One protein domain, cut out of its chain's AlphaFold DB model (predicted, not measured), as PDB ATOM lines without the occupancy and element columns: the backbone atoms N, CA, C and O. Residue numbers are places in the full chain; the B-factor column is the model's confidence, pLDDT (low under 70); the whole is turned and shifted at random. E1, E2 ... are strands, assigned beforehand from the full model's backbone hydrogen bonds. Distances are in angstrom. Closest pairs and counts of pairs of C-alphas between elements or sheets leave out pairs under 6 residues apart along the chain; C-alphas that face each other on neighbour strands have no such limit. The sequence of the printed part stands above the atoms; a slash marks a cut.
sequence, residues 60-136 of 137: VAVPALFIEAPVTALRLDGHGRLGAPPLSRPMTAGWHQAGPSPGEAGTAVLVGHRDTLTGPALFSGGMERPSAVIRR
ATOM      1  N   VAL A  60      10.731  44.834 -47.507       92.62
ATOM      2  CA  VAL A  60      10.288  46.228 -47.420       92.62
ATOM      3  C   VAL A  60      10.538  46.915 -48.757       92.62
ATOM      4  O   VAL A  60      11.587  46.722 -49.370       92.62
ATOM      5  N   ALA A  61       9.563  47.688 -49.215       91.62
ATOM      6  CA  ALA A  61       9.660  48.500 -50.416       91.62
ATOM      7  C   ALA A  61       9.268  49.939 -50.087       91.62
ATOM      8  O   ALA A  61       8.227  50.171 -49.474       91.62
ATOM      9  N   VAL A  62      10.081  50.900 -50.508       88.50
ATOM     10  CA  VAL A  62       9.795  52.334 -50.394       88.50
ATOM     11  C   VAL A  62       9.967  52.933 -51.789       88.50
ATOM     12  O   VAL A  62      11.062  53.385 -52.127       88.50
ATOM     13  N   PRO A  63       8.919  52.898 -52.638       85.50
ATOM     14  CA  PRO A  63       9.038  53.273 -54.047       85.50
ATOM     15  C   PRO A  63       9.523  54.709 -54.256       85.50
ATOM     16  O   PRO A  63      10.330  54.954 -55.143       85.50
ATOM     17  N   ALA A  64       9.097  55.637 -53.390       83.00
ATOM     18  CA  ALA A  64       9.515  57.040 -53.435       83.00
ATOM     19  C   ALA A  64      11.029  57.236 -53.234       83.00
ATOM     20  O   ALA A  64      11.576  58.248 -53.654       83.00
ATOM     21  N   LEU A  65      11.698  56.266 -52.605       81.56
ATOM     22  CA  LEU A  65      13.144  56.262 -52.388       81.56
ATOM     23  C   LEU A  65      13.866  55.220 -53.258       81.56
ATOM     24  O   LEU A  65      15.055  54.994 -53.063       81.56
ATOM     25  N   PHE A  66      13.158  54.558 -54.182       84.56
ATOM     26  CA  PHE A  66      13.679  53.446 -54.987       84.56
ATOM     27  C   PHE A  66      14.290  52.306 -54.145       84.56
ATOM     28  O   PHE A  66      15.225  51.631 -54.573       84.56
ATOM     29  N   ILE A  67      13.754  52.076 -52.941       87.88
ATOM     30  CA  ILE A  67      14.238  51.032 -52.028       87.88
ATOM     31  C   ILE A  67      13.401  49.771 -52.203       87.88
ATOM     32  O   ILE A  67      12.178  49.800 -52.056       87.88
ATOM     33  N   GLU A  68      14.073  48.640 -52.384       91.25
ATOM     34  CA  GLU A  68      13.506  47.306 -52.211       91.25
ATOM     35  C   GLU A  68      14.535  46.418 -51.508       91.25
ATOM     36  O   GLU A  68      15.658  46.269 -51.984       91.25
ATOM     37  N   ALA A  69      14.174  45.855 -50.352       91.81
ATOM     38  CA  ALA A  69      15.141  45.157 -49.514       91.81
ATOM     39  C   ALA A  69      14.555  43.985 -48.721       91.81
ATOM     40  O   ALA A  69      13.430  44.080 -48.214       91.81
ATOM     41  N   PRO A  70      15.321  42.891 -48.545       94.56
ATOM     42  CA  PRO A  70      14.958  41.822 -47.629       94.56
ATOM     43  C   PRO A  70      14.927  42.320 -46.181       94.56
ATOM     44  O   PRO A  70      15.698  43.200 -45.782       94.56
ATOM     45  N   VAL A  71      14.049  41.707 -45.386       94.75
ATOM     46  CA  VAL A  71      13.924  41.979 -43.950       94.75
ATOM     47  C   VAL A  71      14.459  40.798 -43.146       94.75
ATOM     48  O   VAL A  71      14.075  39.649 -43.366       94.75
ATOM     49  N   THR A  72      15.330  41.081 -42.181       94.50
ATOM     50  CA  THR A  72      15.832  40.105 -41.211       94.50
ATOM     51  C   THR A  72      15.293  40.386 -39.814       94.50
ATOM     52  O   THR A  72      14.998  41.526 -39.462       94.50
ATOM     53  N   ALA A  73      15.155  39.346 -38.997       94.50
ATOM     54  CA  ALA A  73      14.690  39.483 -37.623       94.50
ATOM     55  C   ALA A  73      15.856  39.880 -36.710       94.50
ATOM     56  O   ALA A  73      16.872  39.188 -36.654       94.50
ATOM     57  N   LEU A  74      15.691  40.970 -35.965       93.94
ATOM     58  CA  LEU A  74      16.644  41.459 -34.978       93.94
ATOM     59  C   LEU A  74      16.079  41.318 -33.573       93.94
ATOM     60  O   LEU A  74      14.878  41.452 -33.339       93.94
ATOM     61  N   ARG A  75      16.959  41.015 -32.625       94.25
ATOM     62  CA  ARG A  75      16.649  40.951 -31.199       94.25
ATOM     63  C   ARG A  75      17.383  42.081 -30.490       94.25
ATOM     64  O   ARG A  75      18.391  42.567 -30.998       94.25
ATOM     65  N   LEU A  76      16.858  42.477 -29.338       94.06
ATOM     66  CA  LEU A  76      17.601  43.336 -28.429       94.06
ATOM     67  C   LEU A  76      18.794  42.557 -27.866       94.06
ATOM     68  O   LEU A  76      18.703  41.339 -27.673       94.06
ATOM     69  N   ASP A  77      19.904  43.249 -27.642       92.69
ATOM     70  CA  ASP A  77      21.047  42.701 -26.914       92.69
ATOM     71  C   ASP A  77      20.769  42.623 -25.396       92.69
ATOM     72  O   ASP A  77      19.696  42.997 -24.916       92.69
ATOM     73  N   GLY A  78      21.746  42.138 -24.621       93.38
ATOM     74  CA  GLY A  78      21.638  42.043 -23.157       93.38
ATOM     75  C   GLY A  78      21.498  43.394 -22.438       93.38
ATOM     76  O   GLY A  78      21.163  43.418 -21.258       93.38
ATOM     77  N   HIS A  79      21.716  44.507 -23.139       93.25
ATOM     78  CA  HIS A  79      21.540  45.872 -22.643       93.25
ATOM     79  C   HIS A  79      20.245  46.521 -23.162       93.25
ATOM     80  O   HIS A  79      20.044  47.722 -22.975       93.25
ATOM     81  N   GLY A  80      19.370  45.757 -23.826       92.19
ATOM     82  CA  GLY A  80      18.101  46.253 -24.353       92.19
ATOM     83  C   GLY A  80      18.238  47.111 -25.613       92.19
ATOM     84  O   GLY A  80      17.310  47.846 -25.950       92.19
ATOM     85  N   ARG A  81      19.371  47.055 -26.322       92.56
ATOM     86  CA  ARG A  81      19.610  47.864 -27.525       92.56
ATOM     87  C   ARG A  81      19.273  47.072 -28.779       92.56
ATOM     88  O   ARG A  81      19.632  45.902 -28.910       92.56
ATOM     89  N   LEU A  82      18.616  47.725 -29.734       92.06
ATOM     90  CA  LEU A  82      18.403  47.163 -31.063       92.06
ATOM     91  C   LEU A  82      19.644  47.429 -31.920       92.06
ATOM     92  O   LEU A  82      19.954  48.577 -32.229       92.06
ATOM     93  N   GLY A  83      20.362  46.365 -32.279       90.56
ATOM     94  CA  GLY A  83      21.513  46.458 -33.176       90.56
ATOM     95  C   GLY A  83      21.118  46.776 -34.620       90.56
ATOM     96  O   GLY A  83      19.944  46.751 -34.982       90.56
ATOM     97  N   ALA A  84      22.113  47.035 -35.466       88.75
ATOM     98  CA  ALA A  84      21.916  47.136 -36.907       88.75
ATOM     99  C   ALA A  84      22.084  45.760 -37.588       88.75
ATOM    100  O   ALA A  84      22.758  44.875 -37.050       88.75
ATOM    101  N   PRO A  85      21.516  45.561 -38.790       86.94
ATOM    102  CA  PRO A  85      21.830  44.414 -39.637       86.94
ATOM    103  C   PRO A  85      23.343  44.307 -39.924       86.94
ATOM    104  O   PRO A  85      24.043  45.321 -39.890       86.94
ATOM    105  N   PRO A  86      23.876  43.110 -40.237       85.19
ATOM    106  CA  PRO A  86      25.299  42.941 -40.531       85.19
ATOM    107  C   PRO A  86      25.785  43.869 -41.651       85.19
ATOM    108  O   PRO A  86      25.149  43.945 -42.701       85.19
ATOM    109  N   LEU A  87      26.948  44.505 -41.467       83.12
ATOM    110  CA  LEU A  87      27.570  45.373 -42.482       83.12
ATOM    111  C   LEU A  87      27.905  44.636 -43.789       83.12
ATOM    112  O   LEU A  87      27.993  45.267 -44.833       83.12
ATOM    113  N   SER A  88      28.028  43.303 -43.760       83.00
ATOM    114  CA  SER A  88      28.182  42.482 -44.970       83.00
ATOM    115  C   SER A  88      26.949  42.494 -45.880       83.00
ATOM    116  O   SER A  88      27.037  42.080 -47.034       83.00
ATOM    117  N   ARG A  89      25.792  42.956 -45.383       82.44
ATOM    118  CA  ARG A  89      24.549  43.100 -46.150       82.44
ATOM    119  C   ARG A  89      23.957  44.499 -45.951       82.44
ATOM    120  O   ARG A  89      22.929  44.640 -45.286       82.44
ATOM    121  N   PRO A  90      24.569  45.536 -46.545       83.44
ATOM    122  CA  PRO A  90      24.131  46.921 -46.371       83.44
ATOM    123  C   PRO A  90      22.732  47.184 -46.932       83.44
ATOM    124  O   PRO A  90      22.045  48.074 -46.446       83.44
ATOM    125  N   MET A  91      22.294  46.361 -47.894       86.94
ATOM    126  CA  MET A  91      20.957  46.359 -48.495       86.94
ATOM    127  C   MET A  91      19.970  45.416 -47.776       86.94
ATOM    128  O   MET A  91      19.106  44.821 -48.406       86.94
ATOM    129  N   THR A  92      20.098  45.212 -46.461       91.12
ATOM    130  CA  THR A  92      19.127  44.457 -45.641       91.12
ATOM    131  C   THR A  92      18.551  45.294 -44.504       91.12
ATOM    132  O   THR A  92      19.303  45.848 -43.703       91.12
ATOM    133  N   ALA A  93      17.224  45.338 -44.391       93.50
ATOM    134  CA  ALA A  93      16.549  45.953 -43.254       93.50
ATOM    135  C   ALA A  93      16.404  44.943 -42.106       93.50
ATOM    136  O   ALA A  93      16.202  43.749 -42.320       93.50
ATOM    137  N   GLY A  94      16.486  45.416 -40.872       94.50
ATOM    138  CA  GLY A  94      16.275  44.629 -39.668       94.50
ATOM    139  C   GLY A  94      14.990  45.034 -38.968       94.50
ATOM    140  O   GLY A  94      14.778  46.212 -38.722       94.50
ATOM    141  N   TRP A  95      14.141  44.074 -38.628       96.31
ATOM    142  CA  TRP A  95      12.905  44.301 -37.879       96.31
ATOM    143  C   TRP A  95      13.068  43.869 -36.421       96.31
ATOM    144  O   TRP A  95      13.593  42.787 -36.152       96.31
ATOM    145  N   HIS A  96      12.590  44.685 -35.479       96.19
ATOM    146  CA  HIS A  96      12.565  44.331 -34.061       96.19
ATOM    147  C   HIS A  96      11.563  43.199 -33.789       96.19
ATOM    148  O   HIS A  96      10.363  43.425 -33.649       96.19
ATOM    149  N   GLN A  97      12.067  41.970 -33.670       94.38
ATOM    150  CA  GLN A  97      11.224  40.776 -33.655       94.38
ATOM    151  C   GLN A  97      10.412  40.582 -32.370       94.38
ATOM    152  O   GLN A  97       9.461  39.808 -32.382       94.38
ATOM    153  N   ALA A  98      10.785  41.230 -31.262       93.62
ATOM    154  CA  ALA A  98      10.010  41.170 -30.021       93.62
ATOM    155  C   ALA A  98       8.872  42.208 -29.982       93.62
ATOM    156  O   ALA A  98       8.031  42.140 -29.094       93.62
ATOM    157  N   GLY A  99       8.828  43.142 -30.941       93.62
ATOM    158  CA  GLY A  99       7.734  44.098 -31.098       93.62
ATOM    159  C   GLY A  99       6.637  43.625 -32.064       93.62
ATOM    160  O   GLY A  99       6.719  42.518 -32.612       93.62
ATOM    161  N   PRO A 100       5.629  44.486 -32.307       95.62
ATOM    162  CA  PRO A 100       4.583  44.243 -33.292       95.62
ATOM    163  C   PRO A 100       5.152  44.012 -34.693       95.62
ATOM    164  O   PRO A 100       6.124  44.653 -35.124       95.62
ATOM    165  N   SER A 101       4.529  43.095 -35.425       95.00
ATOM    166  CA  SER A 101       4.795  42.934 -36.849       95.00
ATOM    167  C   SER A 101       4.100  44.023 -37.677       95.00
ATOM    168  O   SER A 101       3.100  44.596 -37.251       95.00
ATOM    169  N   PRO A 102       4.608  44.350 -38.873       91.94
ATOM    170  CA  PRO A 102       3.962  45.330 -39.743       91.94
ATOM    171  C   PRO A 102       2.497  44.985 -40.046       91.94
ATOM    172  O   PRO A 102       2.200  43.914 -40.575       91.94
ATOM    173  N   GLY A 103       1.595  45.916 -39.715       91.62
ATOM    174  CA  GLY A 103       0.142  45.763 -39.846       91.62
ATOM    175  C   GLY A 103      -0.557  45.196 -38.606       91.62
ATOM    176  O   GLY A 103      -1.780  45.265 -38.531       91.62
ATOM    177  N   GLU A 104       0.188  44.672 -37.633       93.88
ATOM    178  CA  GLU A 104      -0.331  44.315 -36.309       93.88
ATOM    179  C   GLU A 104      -0.653  45.572 -35.493       93.88
ATOM    180  O   GLU A 104      -0.187  46.672 -35.795       93.88
ATOM    181  N   ALA A 105      -1.452  45.416 -34.438       93.00
ATOM    182  CA  ALA A 105      -1.711  46.499 -33.505       93.00
ATOM    183  C   ALA A 105      -0.402  46.947 -32.828       93.00
ATOM    184  O   ALA A 105       0.273  46.161 -32.164       93.00
ATOM    185  N   GLY A 106      -0.064  48.228 -32.984       92.06
ATOM    186  CA  GLY A 106       1.132  48.845 -32.411       92.06
ATOM    187  C   GLY A 106       2.173  49.251 -33.455       92.06
ATOM    188  O   GLY A 106       1.950  49.197 -34.662       92.06
ATOM    189  N   THR A 107       3.327  49.722 -32.982       93.06
ATOM    190  CA  THR A 107       4.387  50.252 -33.847       93.06
ATOM    191  C   THR A 107       5.407  49.174 -34.194       93.06
ATOM    192  O   THR A 107       6.120  48.678 -33.324       93.06
ATOM    193  N   ALA A 108       5.532  48.861 -35.483       93.94
ATOM    194  CA  ALA A 108       6.634  48.054 -35.988       93.94
ATOM    195  C   ALA A 108       7.881  48.928 -36.207       93.94
ATOM    196  O   ALA A 108       7.805  49.978 -36.844       93.94
ATOM    197  N   VAL A 109       9.035  48.478 -35.710       94.12
ATOM    198  CA  VAL A 109      10.313  49.196 -35.838       94.12
ATOM    199  C   VAL A 109      11.229  48.451 -36.802       94.12
ATOM    200  O   VAL A 109      11.488  47.256 -36.624       94.12
ATOM    201  N   LEU A 110      11.712  49.168 -37.818       92.62
ATOM    202  CA  LEU A 110      12.707  48.696 -38.775       92.62
ATOM    203  C   LEU A 110      13.948  49.591 -38.706       92.62
ATOM    204  O   LEU A 110      13.837  50.805 -38.558       92.62
ATOM    205  N   VAL A 111      15.122  48.984 -38.838       92.38
ATOM    206  CA  VAL A 111      16.430  49.647 -38.830       92.38
ATOM    207  C   VAL A 111      17.265  49.184 -40.017       92.38
ATOM    208  O   VAL A 111      17.093  48.078 -40.525       92.38
ATOM    209  N   GLY A 112      18.196  50.011 -40.465       90.62
ATOM    210  CA  GLY A 112      19.114  49.683 -41.548       90.62
ATOM    211  C   GLY A 112      20.215  50.725 -41.636       90.62
ATOM    212  O   GLY A 112      20.136  51.771 -40.993       90.62
ATOM    213  N   HIS A 113      21.245  50.431 -42.420       90.12
ATOM    214  CA  HIS A 113      22.347  51.366 -42.627       90.12
ATOM    215  C   HIS A 113      21.906  52.520 -43.535       90.12
ATOM    216  O   HIS A 113      21.161  52.318 -44.498       90.12
ATOM    217  N   ARG A 114      22.372  53.733 -43.227       83.75
ATOM    218  CA  ARG A 114      22.240  54.908 -44.106       83.75
ATOM    219  C   ARG A 114      23.343  54.908 -45.162       83.75
ATOM    220  O   ARG A 114      23.092  55.137 -46.341       83.75
ATOM    221  N   ASP A 115      24.543  54.574 -44.732       80.12
ATOM    222  CA  ASP A 115      25.766  54.565 -45.510       80.12
ATOM    223  C   ASP A 115      26.721  53.496 -44.966       80.12
ATOM    224  O   ASP A 115      26.578  53.000 -43.847       80.12
ATOM    225  N   THR A 116      27.677  53.101 -45.797       76.00
ATOM    226  CA  THR A 116      28.773  52.208 -45.423       76.00
ATOM    227  C   THR A 116      30.102  52.802 -45.854       76.00
ATOM    228  O   THR A 116      30.153  53.684 -46.707       76.00
ATOM    229  N   LEU A 117      31.196  52.244 -45.331       72.62
ATOM    230  CA  LEU A 117      32.558  52.614 -45.728       72.62
ATOM    231  C   LEU A 117      32.818  52.447 -47.236       72.62
ATOM    232  O   LEU A 117      33.724  53.069 -47.775       72.62
ATOM    233  N   THR A 118      32.034  51.604 -47.910       72.25
ATOM    234  CA  THR A 118      32.180  51.278 -49.333       72.25
ATOM    235  C   THR A 118      31.175  51.992 -50.238       72.25
ATOM    236  O   THR A 118      31.238  51.809 -51.450       72.25
ATOM    237  N   GLY A 119      30.237  52.775 -49.691       73.19
ATOM    238  CA  GLY A 119      29.219  53.467 -50.486       73.19
ATOM    239  C   GLY A 119      27.831  53.545 -49.834       73.19
ATOM    240  O   GLY A 119      27.670  53.202 -48.657       73.19
ATOM    241  N   PRO A 120      26.813  54.009 -50.585       74.94
ATOM    242  CA  PRO A 120      25.453  54.197 -50.079       74.94
ATOM    243  C   PRO A 120      24.807  52.878 -49.630       74.94
ATOM    244  O   PRO A 120      25.040  51.822 -50.219       74.94
ATOM    245  N   ALA A 121      23.974  52.944 -48.589       80.44
ATOM    246  CA  ALA A 121      23.171  51.822 -48.102       80.44
ATOM    247  C   ALA A 121      21.668  52.104 -48.279       80.44
ATOM    248  O   ALA A 121      21.290  53.082 -48.920       80.44
ATOM    249  N   LEU A 122      20.807  51.255 -47.705       77.44
ATOM    250  CA  LEU A 122      19.342  51.305 -47.864       77.44
ATOM    251  C   LEU A 122      18.743  52.698 -47.749       77.44
ATOM    252  O   LEU A 122      17.864  53.045 -48.522       77.44
ATOM    253  N   PHE A 123      19.182  53.469 -46.756       79.50
ATOM    254  CA  PHE A 123      18.580  54.757 -46.423       79.50
ATOM    255  C   PHE A 123      19.446  55.949 -46.849       79.50
ATOM    256  O   PHE A 123      19.359  57.019 -46.246       79.50
ATOM    257  N   SER A 124      20.282  55.798 -47.880       78.62
ATOM    258  CA  SER A 124      21.182  56.869 -48.331       78.62
ATOM    259  C   SER A 124      20.456  58.101 -48.886       78.62
ATOM    260  O   SER A 124      20.985  59.203 -48.795       78.62
ATOM    261  N   GLY A 125      19.250  57.928 -49.440       70.88
ATOM    262  CA  GLY A 125      18.472  58.982 -50.109       70.88
ATOM    263  C   GLY A 125      17.738  59.972 -49.195       70.88
ATOM    264  O   GLY A 125      17.038  60.837 -49.703       70.88
ATOM    265  N   GLY A 126      17.879  59.866 -47.868       66.25
ATOM    266  CA  GLY A 126      17.116  60.684 -46.916       66.25
ATOM    267  C   GLY A 126      15.711  60.136 -46.636       66.25
ATOM    268  O   GLY A 126      15.234  59.217 -47.295       66.25
ATOM    269  N   MET A 127      15.060  60.655 -45.590       61.28
ATOM    270  CA  MET A 127      13.731  60.215 -45.146       61.28
ATOM    271  C   MET A 127      12.737  61.371 -45.272       61.28
ATOM    272  O   MET A 127      12.574  62.163 -44.347       61.28
ATOM    273  N   GLU A 128      12.044  61.449 -46.405       57.97
ATOM    274  CA  GLU A 128      11.002  62.452 -46.656       57.97
ATOM    275  C   GLU A 128       9.627  61.791 -46.613       57.97
ATOM    276  O   GLU A 128       9.140  61.318 -47.630       57.97
ATOM    277  N   ARG A 129       9.064  61.634 -45.401       69.25
ATOM    278  CA  ARG A 129       7.775  60.955 -45.097       69.25
ATOM    279  C   ARG A 129       7.317  59.916 -46.150       69.25
ATOM    280  O   ARG A 129       6.174  59.993 -46.611       69.25
ATOM    281  N   PRO A 130       8.162  58.955 -46.555       65.38
ATOM    282  CA  PRO A 130       7.852  58.137 -47.707       65.38
ATOM    283  C   PRO A 130       6.946  56.990 -47.261       65.38
ATOM    284  O   PRO A 130       7.097  56.431 -46.171       65.38
ATOM    285  N   SER A 131       5.975  56.630 -48.092       70.06
ATOM    286  CA  SER A 131       5.137  55.466 -47.834       70.06
ATOM    287  C   SER A 131       5.932  54.185 -48.103       70.06
ATOM    288  O   SER A 131       6.526  54.004 -49.167       70.06
ATOM    289  N   ALA A 132       5.951  53.288 -47.118       80.12
ATOM    290  CA  ALA A 132       6.592  51.985 -47.215       80.12
ATOM    291  C   ALA A 132       5.538  50.877 -47.325       80.12
ATOM    292  O   ALA A 132       4.551  50.865 -46.589       80.12
ATOM    293  N   VAL A 133       5.775  49.912 -48.209       85.19
ATOM    294  CA  VAL A 133       4.986  48.686 -48.348       85.19
ATOM    295  C   VAL A 133       5.814  47.520 -47.823       85.19
ATOM    296  O   VAL A 133       6.923  47.273 -48.295       85.19
ATOM    297  N   ILE A 134       5.273  46.772 -46.861       84.12
ATOM    298  CA  ILE A 134       5.949  45.610 -46.272       84.12
ATOM    299  C   ILE A 134       5.214  44.335 -46.681       84.12
ATOM    300  O   ILE A 134       4.002  44.216 -46.507       84.12
ATOM    301  N   ARG A 135       5.952  43.379 -47.251       86.00
ATOM    302  CA  ARG A 135       5.423  42.087 -47.706       86.00
ATOM    303  C   ARG A 135       5.626  41.009 -46.647       86.00
ATOM    304  O   ARG A 135       6.591  41.032 -45.876       86.00
ATOM    305  N   ARG A 136       4.706  40.052 -46.666       84.12
ATOM    306  CA  ARG A 136       4.582  38.908 -45.760       84.12
ATOM    307  C   ARG A 136       4.527  37.623 -46.609       84.12
ATOM    308  O   ARG A 136       4.205  37.760 -47.792       84.12
TER     309      ARG A 136
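Overview. This is residues 60 to 136 of the 137 residues of the protein "Class F sortase" of Streptomyces sp. adm13(2018) (UniProt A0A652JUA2). With little regular structure, this is a small, twisted sheet curled like part of a barrel, amid long loops; residues 110 to 111 pair along its E3 edge. The printed part has 77 residues, 18 of them in four named strands, E1 to E4, with no named helix: all strand. The sheet is mixed, in order E3 E2 E1 E4. The whole is compact, radius of gyration of the C-alphas 12.5 A, rounded, 30 by 27 by 20 A.

Along the chain. E2, residues 67 to 74, is 19.7 A long and bends by 55 degrees at residue 70. E1 is residues 60 to 62, from C-alpha 60 at (10.288, 46.228, -47.420). E3 is residues 93 to 96; E4, residues 133 to 135, ends at (5.423, 42.087, -47.706).

Arrangement. E2 and E3 are parallel at 37 degrees, N 72 to O 93 2.8 A. E2 and E1 form an antiparallel hairpin, N 60 to O 69 2.9 A. E1 and E4 are antiparallel, N 61 to O 133 2.8 A. E3 and E4 are apart.

Size, cuts and confidence. The farthest C-alphas, of Ala 105 and Thr 118, are 37.7 A apart. The printed part has no cut. The links E2 to E3 and E3 to E4 are long. Residues 126 to 130 have pLDDT under 70.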